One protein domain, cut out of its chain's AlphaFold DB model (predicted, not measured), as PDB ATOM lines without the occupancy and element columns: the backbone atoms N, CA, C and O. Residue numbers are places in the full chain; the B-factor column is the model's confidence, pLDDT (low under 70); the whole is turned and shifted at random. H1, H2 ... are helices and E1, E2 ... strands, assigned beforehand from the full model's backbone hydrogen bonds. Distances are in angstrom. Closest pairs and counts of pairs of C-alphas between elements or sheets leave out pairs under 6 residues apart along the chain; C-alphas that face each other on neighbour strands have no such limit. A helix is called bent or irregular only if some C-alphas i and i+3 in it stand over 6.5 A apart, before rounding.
ATOM      1  N   ASP A  60       4.236   1.191 -95.622       84.56
ATOM      2  CA  ASP A  60       4.115   2.479 -96.301       84.56
ATOM      3  C   ASP A  60       2.656   3.022 -96.224       84.56
ATOM      4  O   ASP A  60       2.451   4.227 -96.067       84.56
ATOM      5  N   SER A  61       1.631   2.149 -96.203       87.75
ATOM      6  CA  SER A  61       0.218   2.520 -95.937       87.75
ATOM      7  C   SER A  61       0.027   3.054 -94.509       87.75
ATOM      8  O   SER A  61      -0.616   4.087 -94.299       87.75
ATOM      9  N   ARG A  62       0.629   2.390 -93.513       90.25
ATOM     10  CA  ARG A  62       0.565   2.804 -92.100       90.25
ATOM     11  C   ARG A  62       1.239   4.151 -91.847       90.25
ATOM     12  O   ARG A  62       0.700   4.950 -91.078       90.25
ATOM     13  N   GLU A  63       2.359   4.442 -92.507       92.50
ATOM     14  CA  GLU A  63       3.006   5.753 -92.376       92.50
ATOM     15  C   GLU A  63       2.156   6.880 -92.993       92.50
ATOM     16  O   GLU A  63       2.018   7.941 -92.379       92.50
ATOM     17  N   VAL A  64       1.491   6.644 -94.134       90.56
ATOM     18  CA  VAL A  64       0.540   7.613 -94.719       90.56
ATOM     19  C   VAL A  64      -0.642   7.879 -93.779       90.56
ATOM     20  O   VAL A  64      -0.920   9.043 -93.481       90.56
ATOM     21  N   LYS A  65      -1.287   6.836 -93.233       92.06
ATOM     22  CA  LYS A  65      -2.412   6.987 -92.285       92.06
ATOM     23  C   LYS A  65      -2.022   7.767 -91.025       92.06
ATOM     24  O   LYS A  65      -2.796   8.600 -90.554       92.06
ATOM     25  N   ALA A  66      -0.815   7.556 -90.497       94.00
ATOM     26  CA  ALA A  66      -0.310   8.318 -89.356       94.00
ATOM     27  C   ALA A  66      -0.088   9.808 -89.682       94.00
ATOM     28  O   ALA A  66      -0.398  10.670 -88.855       94.00
ATOM     29  N   ILE A  67       0.386  10.135 -90.888       93.44
ATOM     30  CA  ILE A  67       0.516  11.526 -91.351       93.44
ATOM     31  C   ILE A  67      -0.858  12.188 -91.563       93.44
ATOM     32  O   ILE A  67      -1.036  13.344 -91.172       93.44
ATOM     33  N   GLU A  68      -1.849  11.477 -92.107       91.06
ATOM     34  CA  GLU A  68      -3.229  11.981 -92.224       91.06
ATOM     35  C   GLU A  68      -3.886  12.210 -90.854       91.06
ATOM     36  O   GLU A  68      -4.516  13.248 -90.624       91.06
ATOM     37  N   PHE A  69      -3.673  11.303 -89.900       92.94
ATOM     38  CA  PHE A  69      -4.142  11.466 -88.527       92.94
ATOM     39  C   PHE A  69      -3.507  12.690 -87.838       92.94
ATOM     40  O   PHE A  69      -4.223  13.544 -87.313       92.94
ATOM     41  N   LEU A  70      -2.183  12.872 -87.924       92.12
ATOM     42  CA  LEU A  70      -1.519  14.079 -87.404       92.12
ATOM     43  C   LEU A  70      -2.018  15.366 -88.075       92.12
ATOM     44  O   LEU A  70      -2.152  16.401 -87.419       92.12
ATOM     45  N   LYS A  71      -2.329  15.308 -89.372       89.50
ATOM     46  CA  LYS A  71      -2.885  16.440 -90.115       89.50
ATOM     47  C   LYS A  71      -4.285  16.820 -89.634       89.50
ATOM     48  O   LYS A  71      -4.534  18.005 -89.424       89.50
ATOM     49  N   THR A  72      -5.179  15.850 -89.431       89.38
ATOM     50  CA  THR A  72      -6.539  16.124 -88.921       89.38
ATOM     51  C   THR A  72      -6.531  16.677 -87.493       89.38
ATOM     52  O   THR A  72      -7.348  17.542 -87.181       89.38
ATOM     53  N   LEU A  73      -5.560  16.277 -86.663       88.50
ATOM     54  CA  LEU A  73      -5.325  16.863 -85.338       88.50
ATOM     55  C   LEU A  73      -4.856  18.334 -85.401       88.50
ATOM     56  O   LEU A  73      -5.343  19.157 -84.626       88.50
ATOM     57  N   TRP A  74      -3.933  18.688 -86.308       85.88
ATOM     58  CA  TRP A  74      -3.379  20.055 -86.396       85.88
ATOM     59  C   TRP A  74      -4.217  21.052 -87.200       85.88
ATOM     60  O   TRP A  74      -4.153  22.256 -86.939       85.88
ATOM     61  N   LEU A  75      -4.959  20.574 -88.202       85.56
ATOM     62  CA  LEU A  75      -5.730  21.392 -89.143       85.56
ATOM     63  C   LEU A  75      -7.214  20.970 -89.172       85.56
ATOM     64  O   LEU A  75      -7.723  20.594 -90.234       85.56
ATOM     65  N   PRO A  76      -7.939  21.036 -88.034       77.69
ATOM     66  CA  PRO A  76      -9.357  20.693 -87.977       77.69
ATOM     67  C   PRO A  76     -10.175  21.638 -88.874       77.69
ATOM     68  O   PRO A  76     -10.443  22.786 -88.517       77.69
ATOM     69  N   GLY A  77     -10.551  21.144 -90.056       77.00
ATOM     70  CA  GLY A  77     -11.314  21.876 -91.075       77.00
ATOM     71  C   GLY A  77     -10.687  21.908 -92.475       77.00
ATOM     72  O   GLY A  77     -11.404  22.226 -93.421       77.00
ATOM     73  N   ASP A  78      -9.408  21.552 -92.652       72.06
ATOM     74  CA  ASP A  78      -8.783  21.449 -93.986       72.06
ATOM     75  C   ASP A  78      -8.780  20.002 -94.505       72.06
ATOM     76  O   ASP A  78      -7.748  19.337 -94.613       72.06
ATOM     77  N   THR A  79      -9.978  19.506 -94.823       64.69
ATOM     78  CA  THR A  79     -10.192  18.185 -95.440       64.69
ATOM     79  C   THR A  79      -9.801  18.133 -96.918       64.69
ATOM     80  O   THR A  79      -9.772  17.052 -97.499       64.69
ATOM     81  N   ASN A  80      -9.547  19.285 -97.549       62.94
ATOM     82  CA  ASN A  80      -9.445  19.399 -99.006       62.94
ATOM     83  C   ASN A  80      -8.003  19.543 -99.504       62.94
ATOM     84  O   ASN A  80      -7.749  19.349-100.694       62.94
ATOM     85  N   ALA A  81      -7.045  19.844 -98.627       56.22
ATOM     86  CA  ALA A  81      -5.639  19.653 -98.937       56.22
ATOM     87  C   ALA A  81      -5.342  18.149 -99.104       56.22
ATOM     88  O   ALA A  81      -5.178  17.426 -98.123       56.22
ATOM     89  N   THR A  82      -5.220  17.666-100.338       57.22
ATOM     90  CA  THR A  82      -4.716  16.313-100.613       57.22
ATOM     91  C   THR A  82      -3.229  16.199-100.257       57.22
ATOM     92  O   THR A  82      -2.490  17.188-100.281       57.22
ATOM     93  N   ILE A  83      -2.767  14.996 -99.896       55.47
ATOM     94  CA  ILE A  83      -1.327  14.716 -99.829       55.47
ATOM     95  C   ILE A  83      -0.799  14.665-101.276       55.47
ATOM     96  O   ILE A  83      -1.364  13.937-102.092       55.47
ATOM     97  N   PRO A  84       0.240  15.441-101.641       49.41
ATOM     98  CA  PRO A  84       0.856  15.338-102.959       49.41
ATOM     99  C   PRO A  84       1.536  13.979-103.138       49.41
ATOM    100  O   PRO A  84       2.181  13.494-102.212       49.41
ATOM    101  N   GLU A  85       1.464  13.415-104.343       53.44
ATOM    102  CA  GLU A  85       2.125  12.150-104.679       53.44
ATOM    103  C   GLU A  85       3.629  12.167-104.330       53.44
ATOM    104  O   GLU A  85       4.319  13.188-104.484       53.44
ATOM    105  N   ALA A  86       4.124  11.013-103.866       47.69
ATOM    106  CA  ALA A  86       5.360  10.844-103.089       47.69
ATOM    107  C   ALA A  86       6.647  11.414-103.725       47.69
ATOM    108  O   ALA A  86       7.612  11.731-103.030       47.69
ATOM    109  N   ASN A  87       6.664  11.620-105.043       44.88
ATOM    110  CA  ASN A  87       7.830  12.101-105.787       44.88
ATOM    111  C   ASN A  87       8.121  13.613-105.651       44.88
ATOM    112  O   ASN A  87       9.036  14.113-106.307       44.88
ATOM    113  N   THR A  88       7.402  14.372-104.809       49.84
ATOM    114  CA  THR A  88       7.726  15.793-104.561       49.84
ATOM    115  C   THR A  88       8.026  16.116-103.097       49.84
ATOM    116  O   THR A  88       7.142  16.078-102.249       49.84
ATOM    117  N   ARG A  89       9.265  16.564-102.816       47.88
ATOM    118  CA  ARG A  89       9.638  17.219-101.545       47.88
ATOM    119  C   ARG A  89       8.788  18.483-101.348       47.88
ATOM    120  O   ARG A  89       9.149  19.549-101.850       47.88
ATOM    121  N   LYS A  90       7.667  18.372-100.639       52.75
ATOM    122  CA  LYS A  90       6.728  19.474-100.399       52.75
ATOM    123  C   LYS A  90       6.449  19.679 -98.918       52.75
ATOM    124  O   LYS A  90       6.085  18.762 -98.192       52.75
ATOM    125  N   TYR A  91       6.523  20.943 -98.523       53.53
ATOM    126  CA  TYR A  91       5.858  21.459 -97.336       53.53
ATOM    127  C   TYR A  91       4.349  21.231 -97.493       53.53
ATOM    128  O   TYR A  91       3.750  21.760 -98.431       53.53
ATOM    129  N   LEU A  92       3.741  20.436 -96.607       56.28
ATOM    130  CA  LEU A  92       2.292  20.195 -96.609       56.28
ATOM    131  C   LEU A  92       1.527  21.438 -96.131       56.28
ATOM    132  O   LEU A  92       0.421  21.701 -96.594       56.28
ATOM    133  N   SER A  93       2.133  22.233 -95.246       66.88
ATOM    134  CA  SER A  93       1.716  23.602 -94.933       66.88
ATOM    135  C   SER A  93       2.899  24.410 -94.379       66.88
ATOM    136  O   SER A  93       3.995  23.882 -94.185       66.88
ATOM    137  N   SER A  94       2.687  25.687 -94.049       76.25
ATOM    138  CA  SER A  94       3.649  26.486 -93.269       76.25
ATOM    139  C   SER A  94       3.904  25.946 -91.853       76.25
ATOM    140  O   SER A  94       4.874  26.357 -91.213       76.25
ATOM    141  N   PHE A  95       3.043  25.049 -91.363       82.12
ATOM    142  CA  PHE A  95       3.063  24.507 -90.004       82.12
ATOM    143  C   PHE A  95       3.535  23.048 -89.941       82.12
ATOM    144  O   PHE A  95       3.959  22.600 -88.883       82.12
ATOM    145  N   PHE A  96       3.497  22.314 -91.058       87.88
ATOM    146  CA  PHE A  96       3.718  20.866 -91.094       87.88
ATOM    147  C   PHE A  96       4.591  20.473 -92.294       87.88
ATOM    148  O   PHE A  96       4.266  20.776 -93.445       87.88
ATOM    149  N   SER A  97       5.729  19.830 -92.027       90.81
ATOM    150  CA  SER A  97       6.724  19.423 -93.030       90.81
ATOM    151  C   SER A  97       7.157  17.980 -92.791       90.81
ATOM    152  O   SER A  97       7.504  17.619 -91.670       90.81
ATOM    153  N   VAL A  98       7.170  17.176 -93.851       92.56
ATOM    154  CA  VAL A  98       7.572  15.765 -93.812       92.56
ATOM    155  C   VAL A  98       8.670  15.550 -94.845       92.56
ATOM    156  O   VAL A  98       8.571  16.033 -95.976       92.56
ATOM    157  N   PHE A  99       9.726  14.849 -94.452       93.25
ATOM    158  CA  PHE A  99      10.854  14.499 -95.305       93.25
ATOM    159  C   PHE A  99      10.945  12.979 -95.391       93.25
ATOM    160  O   PHE A  99      10.981  12.302 -94.364       93.25
ATOM    161  N   TYR A 100      10.992  12.455 -96.612       91.56
ATOM    162  CA  TYR A 100      10.961  11.019 -96.880       91.56
ATOM    163  C   TYR A 100      12.352  10.482 -97.260       91.56
ATOM    164  O   TYR A 100      13.118  11.170 -97.944       91.56
ATOM    165  N   ASP A 101      12.670   9.255 -96.839       87.81
ATOM    166  CA  ASP A 101      13.781   8.446 -97.356       87.81
ATOM    167  C   ASP A 101      13.236   7.560 -98.491       87.81
ATOM    168  O   ASP A 101      12.138   7.017 -98.376       87.81
ATOM    169  N   ASN A 102      13.973   7.445 -99.601       78.12
ATOM    170  CA  ASN A 102      13.599   6.648-100.784       78.12
ATOM    171  C   ASN A 102      12.116   6.773-101.224       78.12
ATOM    172  O   ASN A 102      11.451   5.785-101.519       78.12
ATOM    173  N   ALA A 103      11.629   8.017-101.297       74.62
ATOM    174  CA  ALA A 103      10.280   8.442-101.700       74.62
ATOM    175  C   ALA A 103       9.111   8.073-100.763       74.62
ATOM    176  O   ALA A 103       8.299   8.957-100.502       74.62
ATOM    177  N   THR A 104       8.997   6.845-100.246       81.38
ATOM    178  CA  THR A 104       7.771   6.416 -99.536       81.38
ATOM    179  C   THR A 104       7.806   6.541 -98.013       81.38
ATOM    180  O   THR A 104       6.753   6.737 -97.410       81.38
ATOM    181  N   ARG A 105       8.982   6.481 -97.372       91.19
ATOM    182  CA  ARG A 105       9.092   6.308 -95.907       91.19
ATOM    183  C   ARG A 105       9.433   7.587 -95.161       91.19
ATOM    184  O   ARG A 105      10.383   8.279 -95.517       91.19
ATOM    185  N   VAL A 106       8.681   7.900 -94.111       93.81
ATOM    186  CA  VAL A 106       8.814   9.118 -93.304       93.81
ATOM    187  C   VAL A 106      10.106   9.069 -92.492       93.81
ATOM    188  O   VAL A 106      10.234   8.332 -91.519       93.81
ATOM    189  N   ARG A 107      11.073   9.904 -92.878       95.50
ATOM    190  CA  ARG A 107      12.391   9.982 -92.241       95.50
ATOM    191  C   ARG A 107      12.463  11.079 -91.194       95.50
ATOM    192  O   ARG A 107      12.969  10.844 -90.105       95.50
ATOM    193  N   ASP A 108      11.975  12.274 -91.516       96.44
ATOM    194  CA  ASP A 108      11.972  13.405 -90.592       96.44
ATOM    195  C   ASP A 108      10.602  14.106 -90.611       96.44
ATOM    196  O   ASP A 108      10.054  14.403 -91.673       96.44
ATOM    197  N   LEU A 109      10.058  14.386 -89.429       96.06
ATOM    198  CA  LEU A 109       8.753  15.001 -89.196       96.06
ATOM    199  C   LEU A 109       8.951  16.308 -88.426       96.06
ATOM    200  O   LEU A 109       9.416  16.298 -87.286       96.06
ATOM    201  N   ALA A 110       8.592  17.436 -89.037       95.75
ATOM    202  CA  ALA A 110       8.706  18.756 -88.428       95.75
ATOM    203  C   ALA A 110       7.343  19.448 -88.318       95.75
ATOM    204  O   ALA A 110       6.666  19.694 -89.321       95.75
ATOM    205  N   ILE A 111       6.966  19.797 -87.088       93.31
ATOM    206  CA  ILE A 111       5.672  20.381 -86.738       93.31
ATOM    207  C   ILE A 111       5.931  21.667 -85.957       93.31
ATOM    208  O   ILE A 111       6.496  21.651 -84.867       93.31
ATOM    209  N   LYS A 112       5.544  22.795 -86.545       88.44
ATOM    210  CA  LYS A 112       5.702  24.136 -85.971       88.44
ATOM    211  C   LYS A 112       4.439  24.521 -85.191       88.44
ATOM    212  O   LYS A 112       3.514  23.722 -85.061       88.44
ATOM    213  N   HIS A 113       4.404  25.755 -84.680       86.94
ATOM    214  CA  HIS A 113       3.244  26.343 -83.999       86.94
ATOM    215  C   HIS A 113       1.888  25.948 -84.622       86.94
ATOM    216  O   HIS A 113       1.744  26.018 -85.847       86.94
ATOM    217  N   PRO A 114       0.868  25.633 -83.803       81.94
ATOM    218  CA  PRO A 114      -0.483  25.432 -84.296       81.94
ATOM    219  C   PRO A 114      -1.075  26.782 -84.739       81.94
ATOM    220  O   PRO A 114      -0.660  27.837 -84.238       81.94
ATOM    221  N   PRO A 115      -2.063  26.795 -85.652       81.75
ATOM    222  CA  PRO A 115      -2.768  28.026 -86.000       81.75
ATOM    223  C   PRO A 115      -3.439  28.643 -84.753       81.75
ATOM    224  O   PRO A 115      -3.847  27.904 -83.853       81.75
ATOM    225  N   PRO A 116      -3.593  29.981 -84.657       83.38
ATOM    226  CA  PRO A 116      -4.200  30.614 -83.485       83.38
ATOM    227  C   PRO A 116      -5.638  30.129 -83.238       83.38
ATOM    228  O   PRO A 116      -6.545  30.449 -84.003       83.38
ATOM    229  N   GLY A 117      -5.842  29.373 -82.155       83.06
ATOM    230  CA  GLY A 117      -7.124  28.734 -81.826       83.06
ATOM    231  C   GLY A 117      -7.255  27.268 -82.263       83.06
ATOM    232  O   GLY A 117      -8.298  26.672 -82.013       83.06
ATOM    233  N   GLY A 118      -6.219  26.676 -82.870       80.88
ATOM    234  CA  GLY A 118      -6.124  25.229 -83.064       80.88
ATOM    235  C   GLY A 118      -6.066  24.471 -81.732       80.88
ATOM    236  O   GLY A 118      -5.659  25.023 -80.705       80.88
ATOM    237  N   ALA A 119      -6.487  23.206 -81.749       83.31
ATOM    238  CA  ALA A 119      -6.463  22.347 -80.570       83.31
ATOM    239  C   ALA A 119      -5.023  22.063 -80.102       83.31
ATOM    240  O   ALA A 119      -4.096  21.981 -80.908       83.31
ATOM    241  N   LEU A 120      -4.839  21.890 -78.790       90.06
ATOM    242  CA  LEU A 120      -3.589  21.367 -78.240       90.06
ATOM    243  C   LEU A 120      -3.580  19.851 -78.444       90.06
ATOM    244  O   LEU A 120      -4.382  19.148 -77.831       90.06
ATOM    245  N   VAL A 121      -2.683  19.359 -79.295       93.56
ATOM    246  CA  VAL A 121      -2.501  17.918 -79.504       93.56
ATOM    247  C   VAL A 121      -1.818  17.314 -78.283       93.56
ATOM    248  O   VAL A 121      -0.832  17.864 -77.782       93.56
ATOM    249  N   THR A 122      -2.337  16.195 -77.781       95.75
ATOM    250  CA  THR A 122      -1.742  15.533 -76.619       95.75
ATOM    251  C   THR A 122      -0.512  14.707 -76.995       95.75
ATOM    252  O   THR A 122      -0.399  14.191 -78.107       95.75
ATOM    253  N   ALA A 123       0.407  14.524 -76.047       96.19
ATOM    254  CA  ALA A 123       1.536  13.610 -76.179       96.19
ATOM    255  C   ALA A 123       1.059  12.187 -76.521       96.19
ATOM    256  O   ALA A 123       1.564  11.582 -77.458       96.19
ATOM    257  N   SER A 124      -0.004  11.708 -75.868       95.12
ATOM    258  CA  SER A 124      -0.650  10.424 -76.170       95.12
ATOM    259  C   SER A 124      -1.251  10.334 -77.586       95.12
ATOM    260  O   SER A 124      -1.128   9.293 -78.232       95.12
ATOM    261  N   GLN A 125      -1.840  11.415 -78.115       94.69
ATOM    262  CA  GLN A 125      -2.301  11.488 -79.509       94.69
ATOM    263  C   GLN A 125      -1.129  11.417 -80.490       94.69
ATOM    264  O   GLN A 125      -1.166  10.633 -81.439       94.69
ATOM    265  N   MET A 126      -0.069  12.188 -80.235       95.62
ATOM    266  CA  MET A 126       1.172  12.127 -81.007       95.62
ATOM    267  C   MET A 126       1.738  10.695 -81.015       95.62
ATOM    268  O   MET A 126       2.083  10.172 -82.070       95.62
ATOM    269  N   SER A 127       1.733  10.012 -79.869       95.19
ATOM    270  CA  SER A 127       2.221   8.637 -79.717       95.19
ATOM    271  C   SER A 127       1.475   7.590 -80.533       95.19
ATOM    272  O   SER A 127       2.126   6.683 -81.049       95.19
ATOM    273  N   CYS A 128       0.149   7.696 -80.699       94.75
ATOM    274  CA  CYS A 128      -0.566   6.800 -81.618       94.75
ATOM    275  C   CYS A 128      -0.004   6.905 -83.046       94.75
ATOM    276  O   CYS A 128       0.155   5.883 -83.704       94.75
ATOM    277  N   ALA A 129       0.330   8.115 -83.510       95.00
ATOM    278  CA  ALA A 129       0.905   8.320 -84.838       95.00
ATOM    279  C   ALA A 129       2.366   7.858 -84.918       95.00
ATOM    280  O   ALA A 129       2.730   7.113 -85.826       95.00
ATOM    281  N   LEU A 130       3.200   8.264 -83.950       95.38
ATOM    282  CA  LEU A 130       4.626   7.920 -83.918       95.38
ATOM    283  C   LEU A 130       4.851   6.400 -83.899       95.38
ATOM    284  O   LEU A 130       5.795   5.928 -84.523       95.38
ATOM    285  N   ARG A 131       3.956   5.621 -83.272       94.94
ATOM    286  CA  ARG A 131       3.991   4.146 -83.302       94.94
ATOM    287  C   ARG A 131       3.884   3.538 -84.701       94.94
ATOM    288  O   ARG A 131       4.396   2.439 -84.891       94.94
ATOM    289  N   CYS A 132       3.245   4.208 -85.662       94.75
ATOM    290  CA  CYS A 132       3.185   3.704 -87.034       94.75
ATOM    291  C   CYS A 132       4.354   4.209 -87.906       94.75
ATOM    292  O   CYS A 132       4.620   3.604 -88.940       94.75
ATOM    293  N   LEU A 133       5.059   5.276 -87.498       95.12
ATOM    294  CA  LEU A 133       6.200   5.874 -88.214       95.12
ATOM    295  C   LEU A 133       7.518   5.151 -87.886       95.12
ATOM    296  O   LEU A 133       8.433   5.713 -87.277       95.12
ATOM    297  N   ALA A 134       7.603   3.877 -88.272       92.69
ATOM    298  CA  ALA A 134       8.710   2.980 -87.936       92.69
ATOM    299  C   ALA A 134      10.084   3.453 -88.457       92.69
ATOM    300  O   ALA A 134      11.117   3.085 -87.894       92.69
ATOM    301  N   HIS A 135      10.120   4.276 -89.510       94.38
ATOM    302  CA  HIS A 135      11.367   4.775 -90.097       94.38
ATOM    303  C   HIS A 135      11.778   6.190 -89.656       94.38
ATOM    304  O   HIS A 135      12.791   6.712 -90.138       94.38
ATOM    305  N   LEU A 136      11.060   6.782 -88.695       95.69
ATOM    306  CA  LEU A 136      11.312   8.139 -88.221       95.69
ATOM    307  C   LEU A 136      12.667   8.271 -87.501       95.69
ATOM    308  O   LEU A 136      12.907   7.665 -86.459       95.69
ATOM    309  N   ARG A 137      13.527   9.141 -88.036       96.38
ATOM    310  CA  ARG A 137      14.842   9.521 -87.499       96.38
ATOM    311  C   ARG A 137      14.868  10.924 -86.894       96.38
ATOM    312  O   ARG A 137      15.618  11.131 -85.946       96.38
ATOM    313  N   GLY A 138      14.084  11.875 -87.397       97.19
ATOM    314  CA  GLY A 138      14.035  13.246 -86.871       97.19
ATOM    315  C   GLY A 138      12.629  13.661 -86.450       97.19
ATOM    316  O   GLY A 138      11.736  13.700 -87.289       97.19
ATOM    317  N   LEU A 139      12.424  14.017 -85.179       97.25
ATOM    318  CA  LEU A 139      11.165  14.572 -84.670       97.25
ATOM    319  C   LEU A 139      11.389  16.010 -84.191       97.25
ATOM    320  O   LEU A 139      12.002  16.250 -83.150       97.25
ATOM    321  N   PHE A 140      10.894  16.976 -84.961       97.31
ATOM    322  CA  PHE A 140      11.157  18.403 -84.784       97.31
ATOM    323  C   PHE A 140       9.861  19.160 -84.471       97.31
ATOM    324  O   PHE A 140       9.252  19.781 -85.340       97.31
ATOM    325  N   VAL A 141       9.434  19.094 -83.213       96.50
ATOM    326  CA  VAL A 141       8.161  19.630 -82.708       96.50
ATOM    327  C   VAL A 141       8.338  20.919 -81.889       96.50
ATOM    328  O   VAL A 141       7.518  21.238 -81.030       96.50
ATOM    329  N   ASP A 142       9.408  21.677 -82.142       95.44
ATOM    330  CA  ASP A 142       9.696  22.957 -81.479       95.44
ATOM    331  C   ASP A 142       8.505  23.935 -81.565       95.44
ATOM    332  O   ASP A 142       8.044  24.309 -82.647       95.44
ATOM    333  N   ASN A 143       8.025  24.379 -80.401       94.50
ATOM    334  CA  ASN A 143       6.892  25.291 -80.209       94.50
ATOM    335  C   ASN A 143       5.548  24.823 -80.819       94.50
ATOM    336  O   ASN A 143       4.598  25.603 -80.938       94.50
ATOM    337  N   SER A 144       5.445  23.534 -81.160       93.38
ATOM    338  CA  SER A 144       4.269  22.865 -81.747       93.38
ATOM    339  C   SER A 144       2.990  22.925 -80.905       93.38
ATOM    340  O   SER A 144       1.899  22.705 -81.423       93.38
ATOM    341  N   GLY A 145       3.110  23.218 -79.608       92.19
ATOM    342  CA  GLY A 145       1.987  23.237 -78.672       92.19
ATOM    343  C   GLY A 145       1.592  21.868 -78.109       92.19
ATOM    344  O   GLY A 145       0.585  21.811 -77.409       92.19
ATOM    345  N   ILE A 146       2.368  20.801 -78.355       95.00
ATOM    346  CA  ILE A 146       2.106  19.469 -77.779       95.00
ATOM    347  C   ILE A 146       2.089  19.539 -76.249       95.00
ATOM    348  O   ILE A 146       3.049  20.011 -75.636       95.00
ATOM    349  N   ALA A 147       1.006  19.048 -75.645       96.12
ATOM    350  CA  ALA A 147       0.777  19.039 -74.200       96.12
ATOM    351  C   ALA A 147       0.586  17.611 -73.663       96.12
ATOM    352  O   ALA A 147       0.157  16.732 -74.397       96.12
ATOM    353  N   GLY A 148       0.838  17.360 -72.379       95.94
ATOM    354  CA  GLY A 148       0.637  16.033 -71.763       95.94
ATOM    355  C   GLY A 148       1.853  15.582 -70.963       95.94
ATOM    356  O   GLY A 148       2.745  16.403 -70.726       95.94
ATOM    357  N   ALA A 149       1.890  14.317 -70.534       96.31
ATOM    358  CA  ALA A 149       3.066  13.805 -69.843       96.31
ATOM    359  C   ALA A 149       4.221  13.555 -70.830       96.31
ATOM    360  O   ALA A 149       4.007  13.295 -72.013       96.31
ATOM    361  N   LEU A 150       5.461  13.622 -70.352       96.19
ATOM    362  CA  LEU A 150       6.645  13.352 -71.162       96.19
ATOM    363  C   LEU A 150       6.755  11.853 -71.475       96.19
ATOM    364  O   LEU A 150       7.016  11.493 -72.616       96.19
ATOM    365  N   GLY A 151       6.433  10.998 -70.499       95.06
ATOM    366  CA  GLY A 151       6.336   9.543 -70.671       95.06
ATOM    367  C   GLY A 151       5.119   9.067 -71.475       95.06
ATOM    368  O   GLY A 151       5.096   7.918 -71.909       95.06
ATOM    369  N   ASP A 152       4.134   9.937 -71.742       95.88
ATOM    370  CA  ASP A 152       3.079   9.632 -72.723       95.88
ATOM    371  C   ASP A 152       3.640   9.620 -74.156       95.88
ATOM    372  O   ASP A 152       2.986   9.070 -75.045       95.88
ATOM    373  N   LEU A 153       4.798  10.257 -74.408       95.19
ATOM    374  CA  LEU A 153       5.393  10.440 -75.732       95.19
ATOM    375  C   LEU A 153       6.241   9.222 -76.140       95.19
ATOM    376  O   LEU A 153       7.372   9.043 -75.699       95.19
ATOM    377  N   PHE A 154       5.704   8.397 -77.036       94.56
ATOM    378  CA  PHE A 154       6.382   7.246 -77.620       94.56
ATOM    379  C   PHE A 154       7.408   7.700 -78.660       94.56
ATOM    380  O   PHE A 154       7.070   8.434 -79.588       94.56
ATOM    381  N   LEU A 155       8.647   7.226 -78.540       94.69
ATOM    382  CA  LEU A 155       9.769   7.629 -79.387       94.69
ATOM    383  C   LEU A 155      10.281   6.406 -80.176       94.69
ATOM    384  O   LEU A 155      10.834   5.497 -79.556       94.69
ATOM    385  N   PRO A 156      10.101   6.350 -81.515       93.81
ATOM    386  CA  PRO A 156      10.437   5.171 -82.322       93.81
ATOM    387  C   PRO A 156      11.897   4.728 -82.181       93.81
ATOM    388  O   PRO A 156      12.788   5.572 -82.113       93.81
ATOM    389  N   GLU A 157      12.155   3.416 -82.212       92.00
ATOM    390  CA  GLU A 157      13.479   2.803 -81.965       92.00
ATOM    391  C   GLU A 157      14.616   3.347 -82.849       92.00
ATOM    392  O   GLU A 157      15.797   3.253 -82.514       92.00
ATOM    393  N   HIS A 158      14.274   3.912 -84.007       93.12
ATOM    394  CA  HIS A 158      15.222   4.455 -84.978       93.12
ATOM    395  C   HIS A 158      15.370   5.982 -84.910       93.12
ATOM    396  O   HIS A 158      16.054   6.560 -85.758       93.12
ATOM    397  N   LEU A 159      14.774   6.635 -83.904       95.44
ATOM    398  CA  LEU A 159      14.879   8.074 -83.696       95.44
ATOM    399  C   LEU A 159      16.329   8.473 -83.375       95.44
ATOM    400  O   LEU A 159      16.990   7.887 -82.518       95.44
ATOM    401  N   VAL A 160      16.814   9.495 -84.076       96.06
ATOM    402  CA  VAL A 160      18.188  10.018 -84.029       96.06
ATOM    403  C   VAL A 160      18.210  11.455 -83.501       96.06
ATOM    404  O   VAL A 160      19.126  11.823 -82.768       96.06
ATOM    405  N   GLU A 161      17.216  12.279 -83.829       97.19
ATOM    406  CA  GLU A 161      17.110  13.658 -83.344       97.19
ATOM    407  C   GLU A 161      15.694  13.947 -82.823       97.19
ATOM    408  O   GLU A 161      14.705  13.709 -83.514       97.19
ATOM    409  N   LEU A 162      15.602  14.478 -81.601       97.06
ATOM    410  CA  LEU A 162      14.365  14.908 -80.951       97.06
ATOM    411  C   LEU A 162      14.500  16.371 -80.525       97.06
ATOM    412  O   LEU A 162      15.287  16.683 -79.629       97.06
ATOM    413  N   HIS A 163      13.730  17.268 -81.143       97.50
ATOM    414  CA  HIS A 163      13.566  18.648 -80.685       97.50
ATOM    415  C   HIS A 163      12.112  18.900 -80.264       97.50
ATOM    416  O   HIS A 163      11.213  18.864 -81.099       97.50
ATOM    417  N   ALA A 164      11.890  19.195 -78.986       96.62
ATOM    418  CA  ALA A 164      10.609  19.591 -78.410       96.62
ATOM    419  C   ALA A 164      10.816  20.754 -77.422       96.62
ATOM    420  O   ALA A 164      10.596  20.632 -76.215       96.62
ATOM    421  N   ARG A 165      11.312  21.891 -77.927       95.88
ATOM    422  CA  ARG A 165      11.504  23.116 -77.134       95.88
ATOM    423  C   ARG A 165      10.229  23.951 -77.078       95.88
ATOM    424  O   ARG A 165       9.424  23.929 -78.007       95.88
ATOM    425  N   GLU A 166      10.056  24.685 -75.982       94.94
ATOM    426  CA  GLU A 166       8.894  25.538 -75.672       94.94
ATOM    427  C   GLU A 166       7.533  24.805 -75.732       94.94
ATOM    428  O   GLU A 166       6.470  25.417 -75.872       94.94
ATOM    429  N   CYS A 167       7.544  23.476 -75.592       94.75
ATOM    430  CA  CYS A 167       6.343  22.646 -75.614       94.75
ATOM    431  C   CYS A 167       5.711  22.557 -74.214       94.75
ATOM    432  O   CYS A 167       6.436  22.398 -73.232       94.75
ATOM    433  N   PRO A 168       4.375  22.597 -74.069       95.19
ATOM    434  CA  PRO A 168       3.687  22.307 -72.803       95.19
ATOM    435  C   PRO A 168       3.696  20.808 -72.394       95.19
ATOM    436  O   PRO A 168       2.771  20.341 -71.725       95.19
ATOM    437  N   LEU A 169       4.742  20.063 -72.775       95.75
ATOM    438  CA  LEU A 169       5.062  18.713 -72.294       95.75
ATOM    439  C   LEU A 169       5.545  18.772 -70.842       95.75
ATOM    440  O   LEU A 169       6.346  19.644 -70.509       95.75
ATOM    441  N   ARG A 170       5.096  17.838 -69.995       96.69
ATOM    442  CA  ARG A 170       5.382  17.811 -68.552       96.69
ATOM    443  C   ARG A 170       5.922  16.473 -68.076       96.69
ATOM    444  O   ARG A 170       5.288  15.464 -68.333       96.69
ATOM    445  N   GLY A 171       7.007  16.438 -67.314       96.25
ATOM    446  CA  GLY A 171       7.500  15.172 -66.759       96.25
ATOM    447  C   GLY A 171       8.918  15.231 -66.214       96.25
ATOM    448  O   GLY A 171       9.615  16.239 -66.371       96.25
ATOM    449  N   ALA A 172       9.314  14.134 -65.579       96.25
ATOM    450  CA  ALA A 172      10.681  13.878 -65.163       96.25
ATOM    451  C   ALA A 172      11.549  13.499 -66.376       96.25
ATOM    452  O   ALA A 172      11.059  12.899 -67.331       96.25
ATOM    453  N   LEU A 173      12.856  13.768 -66.332       95.19
ATOM    454  CA  LEU A 173      13.800  13.274 -67.343       95.19
ATOM    455  C   LEU A 173      13.821  11.738 -67.399       95.19
ATOM    456  O   LEU A 173      13.974  11.183 -68.483       95.19
ATOM    457  N   ALA A 174      13.585  11.062 -66.271       94.06
ATOM    458  CA  ALA A 174      13.400   9.611 -66.204       94.06
ATOM    459  C   ALA A 174      12.188   9.092 -67.015       94.06
ATOM    460  O   ALA A 174      12.193   7.940 -67.437       94.06
ATOM    461  N   ASP A 175      11.175   9.928 -67.291       94.06
ATOM    462  CA  ASP A 175      10.006   9.528 -68.090       94.06
ATOM    463  C   ASP A 175      10.357   9.330 -69.583       94.06
ATOM    464  O   ASP A 175       9.584   8.735 -70.338       94.06
ATOM    465  N   LEU A 176      11.517   9.827 -70.033       90.06
ATOM    466  CA  LEU A 176      12.023   9.679 -71.400       90.06
ATOM    467  C   LEU A 176      12.559   8.262 -71.640       90.06
ATOM    468  O   LEU A 176      13.767   8.083 -71.745       90.06
ATOM    469  N   ASN A 177      11.687   7.258 -71.760       82.44
ATOM    470  CA  ASN A 177      12.074   5.863 -72.028       82.44
ATOM    471  C   ASN A 177      12.776   5.707 -73.401       82.44
ATOM    472  O   ASN A 177      12.161   5.373 -74.415       82.44
ATOM    473  N   LEU A 178      14.077   6.002 -73.424       82.25
ATOM    474  CA  LEU A 178      14.920   6.158 -74.603       82.25
ATOM    475  C   LEU A 178      15.888   4.981 -74.734       82.25
ATOM    476  O   LEU A 178      17.055   5.051 -74.358       82.25
ATOM    477  N   GLN A 179      15.430   3.906 -75.366       82.62
ATOM    478  CA  GLN A 179      16.294   2.770 -75.728       82.62
ATOM    479  C   GLN A 179      17.155   3.062 -76.978       82.62
ATOM    480  O   GLN A 179      17.868   2.195 -77.483       82.62
ATOM    481  N   ASN A 180      17.099   4.300 -77.478       81.38
ATOM    482  CA  ASN A 180      17.441   4.665 -78.847       81.38
ATOM    483  C   ASN A 180      18.733   5.503 -78.858       81.38
ATOM    484  O   ASN A 180      18.837   6.445 -78.066       81.38
ATOM    485  N   PRO A 181      19.697   5.238 -79.762       86.06
ATOM    486  CA  PRO A 181      20.992   5.918 -79.787       86.06
ATOM    487  C   PRO A 181      20.891   7.325 -80.403       86.06
ATOM    488  O   PRO A 181      21.379   7.591 -81.508       86.06
ATOM    489  N   LEU A 182      20.236   8.231 -79.671       93.94
ATOM    490  CA  LEU A 182      20.021   9.622 -80.054       93.94
ATOM    491  C   LEU A 182      21.346  10.361 -80.274       93.94
ATOM    492  O   LEU A 182      22.289  10.300 -79.486       93.94
ATOM    493  N   LYS A 183      21.355  11.147 -81.347       95.38
ATOM    494  CA  LYS A 183      22.404  12.084 -81.734       95.38
ATOM    495  C   LYS A 183      22.127  13.506 -81.245       95.38
ATOM    496  O   LYS A 183      23.064  14.251 -80.959       95.38
ATOM    497  N   GLY A 184      20.859  13.897 -81.143       96.38
ATOM    498  CA  GLY A 184      20.468  15.219 -80.662       96.38
ATOM    499  C   GLY A 184      19.211  15.171 -79.807       96.38
ATOM    500  O   GLY A 184      18.146  14.843 -80.317       96.38
ATOM    501  N   LEU A 185      19.329  15.562 -78.539       96.69
ATOM    502  CA  LEU A 185      18.198  15.783 -77.642       96.69
ATOM    503  C   LEU A 185      18.072  17.277 -77.339       96.69
ATOM    504  O   LEU A 185      18.997  17.887 -76.802       96.69
ATOM    505  N   LYS A 186      16.923  17.870 -77.670       97.38
ATOM    506  CA  LYS A 186      16.598  19.258 -77.337       97.38
ATOM    507  C   LYS A 186      15.194  19.337 -76.745       97.38
ATOM    508  O   LYS A 186      14.223  19.252 -77.485       97.38
ATOM    509  N   LEU A 187      15.070  19.509 -75.434       96.50
ATOM    510  CA  LEU A 187      13.786  19.576 -74.733       96.50
ATOM    511  C   LEU A 187      13.702  20.866 -73.930       96.50
ATOM    512  O   LEU A 187      14.615  21.187 -73.179       96.50
ATOM    513  N   SER A 188      12.587  21.585 -74.015       94.38
ATOM    514  CA  SER A 188      12.282  22.593 -73.000       94.38
ATOM    515  C   SER A 188      10.786  22.761 -72.807       94.38
ATOM    516  O   SER A 188      10.011  22.820 -73.763       94.38
ATOM    517  N   GLY A 189      10.391  22.848 -71.539       90.44
ATOM    518  CA  GLY A 189       9.021  23.140 -71.156       90.44
ATOM    519  C   GLY A 189       8.626  24.560 -71.550       90.44
ATOM    520  O   GLY A 189       9.445  25.480 -71.515       90.44
ATOM    521  N   LYS A 190       7.348  24.759 -71.880       92.44
ATOM    522  CA  LYS A 190       6.776  26.097 -72.092       92.44
ATOM    523  C   LYS A 190       6.840  26.955 -70.824       92.44
ATOM    524  O   LYS A 190       7.017  28.167 -70.907       92.44
ATOM    525  N   ASN A 191       6.709  26.328 -69.656       94.25
ATOM    526  CA  ASN A 191       6.995  26.917 -68.355       94.25
ATOM    527  C   ASN A 191       8.276  26.279 -67.777       94.25
ATOM    528  O   ASN A 191       8.449  25.065 -67.912       94.25
ATOM    529  N   PRO A 192       9.114  27.019 -67.021       91.56
ATOM    530  CA  PRO A 192      10.366  26.500 -66.445       91.56
ATOM    531  C   PRO A 192      10.247  25.331 -65.449       91.56
ATOM    532  O   PRO A 192      11.265  24.873 -64.931       91.56
ATOM    533  N   ARG A 193       9.024  24.884 -65.139       94.38
ATOM    534  CA  ARG A 193       8.721  23.747 -64.256       94.38
ATOM    535  C   ARG A 193       8.044  22.572 -64.961       94.38
ATOM    536  O   ARG A 193       7.770  21.584 -64.292       94.38
ATOM    537  N   ASP A 194       7.705  22.693 -66.248       95.06
ATOM    538  CA  ASP A 194       6.978  21.623 -66.936       95.06
ATOM    539  C   ASP A 194       7.884  20.380 -67.093       95.06
ATOM    540  O   ASP A 194       7.494  19.290 -66.684       95.06
ATOM    541  N   ILE A 195       9.121  20.556 -67.577       96.44
ATOM    542  CA  ILE A 195      10.167  19.515 -67.578       96.44
ATOM    543  C   ILE A 195      11.036  19.665 -66.318       96.44
ATOM    544  O   ILE A 195      11.469  20.775 -65.994       96.44
ATOM    545  N   TYR A 196      11.294  18.559 -65.620       96.56
ATOM    546  CA  TYR A 196      12.082  18.485 -64.382       96.56
ATOM    547  C   TYR A 196      12.885  17.174 -64.310       96.56
ATOM    548  O   TYR A 196      12.757  16.338 -65.195       96.56
ATOM    549  N   GLY A 197      13.725  16.986 -63.289       95.94
ATOM    550  CA  GLY A 197      14.508  15.751 -63.082       95.94
ATOM    551  C   GLY A 197      15.975  16.030 -62.761       95.94
ATOM    552  O   GLY A 197      16.373  17.190 -62.673       95.94
ATOM    553  N   ASP A 198      16.784  14.986 -62.607       96.12
ATOM    554  CA  ASP A 198      18.229  15.100 -62.391       96.12
ATOM    555  C   ASP A 198      19.015  14.711 -63.653       96.12
ATOM    556  O   ASP A 198      18.604  13.845 -64.424       96.12
ATOM    557  N   LEU A 199      20.196  15.297 -63.869       95.62
ATOM    558  CA  LEU A 199      21.098  14.834 -64.933       95.62
ATOM    559  C   LEU A 199      21.592  13.388 -64.725       95.62
ATOM    560  O   LEU A 199      22.097  12.793 -65.677       95.62
ATOM    561  N   HIS A 200      21.456  12.811 -63.524       93.88
ATOM    562  CA  HIS A 200      21.702  11.383 -63.297       93.88
ATOM    563  C   HIS A 200      20.627  10.474 -63.910       93.88
ATOM    564  O   HIS A 200      20.960   9.349 -64.279       93.88
ATOM    565  N   ASP A 201      19.394  10.959 -64.104       93.12
ATOM    566  CA  ASP A 201      18.304  10.203 -64.745       93.12
ATOM    567  C   ASP A 201      18.688   9.790 -66.177       93.12
ATOM    568  O   ASP A 201      18.273   8.751 -66.681       93.12
ATOM    569  N   LEU A 202      19.566  10.567 -66.828       90.75
ATOM    570  CA  LEU A 202      20.090  10.260 -68.159       90.75
ATOM    571  C   LEU A 202      20.960   8.990 -68.203       90.75
ATOM    572  O   LEU A 202      21.244   8.502 -69.290       90.75
ATOM    573  N   LYS A 203      21.417   8.452 -67.069       85.81
ATOM    574  CA  LYS A 203      22.352   7.314 -67.028       85.81
ATOM    575  C   LYS A 203      21.761   5.999 -67.544       85.81
ATOM    576  O   LYS A 203      22.524   5.099 -67.887       85.81
ATOM    577  N   GLU A 204      20.439   5.869 -67.600       81.12
ATOM    578  CA  GLU A 204      19.780   4.615 -67.991       81.12
ATOM    579  C   GLU A 204      19.701   4.402 -69.517       81.12
ATOM    580  O   GLU A 204      19.364   3.307 -69.966       81.12
ATOM    581  N   PHE A 205      20.059   5.407 -70.325       80.38
ATOM    582  CA  PHE A 205      19.884   5.390 -71.784       80.38
ATOM    583  C   PHE A 205      21.206   5.248 -72.561       80.38
ATOM    584  O   PHE A 205      22.289   5.603 -72.092       80.38
TER     585      PHE A 205
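Overview. This is residues 60 to 205 of the 1203 residues of the protein "GSO1 protein" of Symbiodinium natans (UniProt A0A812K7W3). The chain is wound in stacked turns, a short solenoid: strands E2, E3, E4 and E6 lie side by side and parallel as one wall, and H1, H2, residues 148 to 149, E5 and E7 follow one another along the opposite wall. The antiparallel strand E1 is added beside E2 at one end, with H1 over both and the loop of residues 75 to 95 at that same end; at the other end are E7 and the short H3. The printed part has 146 residues, with three named helices and seven named strands in the order H1 E1 E2 H2 E3 E4 E5 E6 E7 H3. The larger sheet is mixed, in the order E1, E2, E3, E4, E6, and E5 and E7 form a parallel pair. The class is mixed, helices and strands, though under half of the residues are in named elements; the whole is compact, with a radius of gyration of the C-alphas of 15.0 A and spans of 46, 35 and 20 A.

Arrangement. H1, residues 60 to 74, is on the sheet of E1, residues 96 to 101, E2, residues 105 to 111, E3, residues 138 to 140, E4, residues 161 to 167, and E6, residues 184 to 189. Helix and sheet make two layers, a helix on one face of a sheet. H1 lies over E1 and E2 at a height over the sheet of 9.4 A and runs along the strands, at 7 degrees to E1 on the local plane, which is fitted to just 6 C-alphas of the sheet. The closest C-alphas of H1 and E2 are those of Asp 60 and Arg 105, 6.3 A apart. E1 and E2 form a hairpin, with N 97 and O 110 within hydrogen-bond range at 2.9 A. H2, residues 123 to 130, touches H1 with residues 66 to 70 of H1 alone. Their closest C-alphas are those of Ala 66 and Ala 129, 4.7 A apart, and they run opposite ways at a shallow tilt of 29 degrees. H2 is not on the sheet. E2, H2 and E3 form a strand-helix-strand unit, two parallel neighbour strands with a helix between, with a right-handed crossover; N 109 and O 138 are 2.8 A apart. E3 and E4 are parallel, with N 139 and O 161 at 2.8 A, and so are E4 and E6, with N 164 and O 186 at 2.8 A. E5, residues 169 to 172, and E7, residues 195 to 198, are parallel at 16 degrees, with N 196 and O 171 at 3.0 A. Residues 148 to 149 pair in parallel with residues 169 to 170 of E5. H3, residues 201 to 204, is only just apart from E5, at 8.5 A. Every O i to N i+4 pair of H1 is within hydrogen-bond range, against 3 of 4 in H2, and H3 is too short for such a pair.

Along the chain. H1 begins at C-alpha 60, (4.115, 2.479, -96.301), and is 21.5 A long. E1 measures 17.2 A, E2 17.1 A, E4 16.0 A and E6 16.9 A; H2 measures 10.1 A. E4 begins at C-alpha 161, (17.110, 13.658, -83.344). H3 ends at C-alpha 204, (19.780, 4.615, -67.991); it is only just irregular, with C-alphas 201 and 204 6.6 A apart.

Size, cuts and confidence. The two C-alphas farthest apart are those of Asn 80 and His 200, 48.1 A. The sheet of five is twisted, with C-alphas up to 4.0 A off its best plane. The links H1 to E1, E2 to H2, E3 to E4 and E5 to E6 are long. The printed part has no cut. Its mean pLDDT is 87.8, and residues 79 to 93 are under 70.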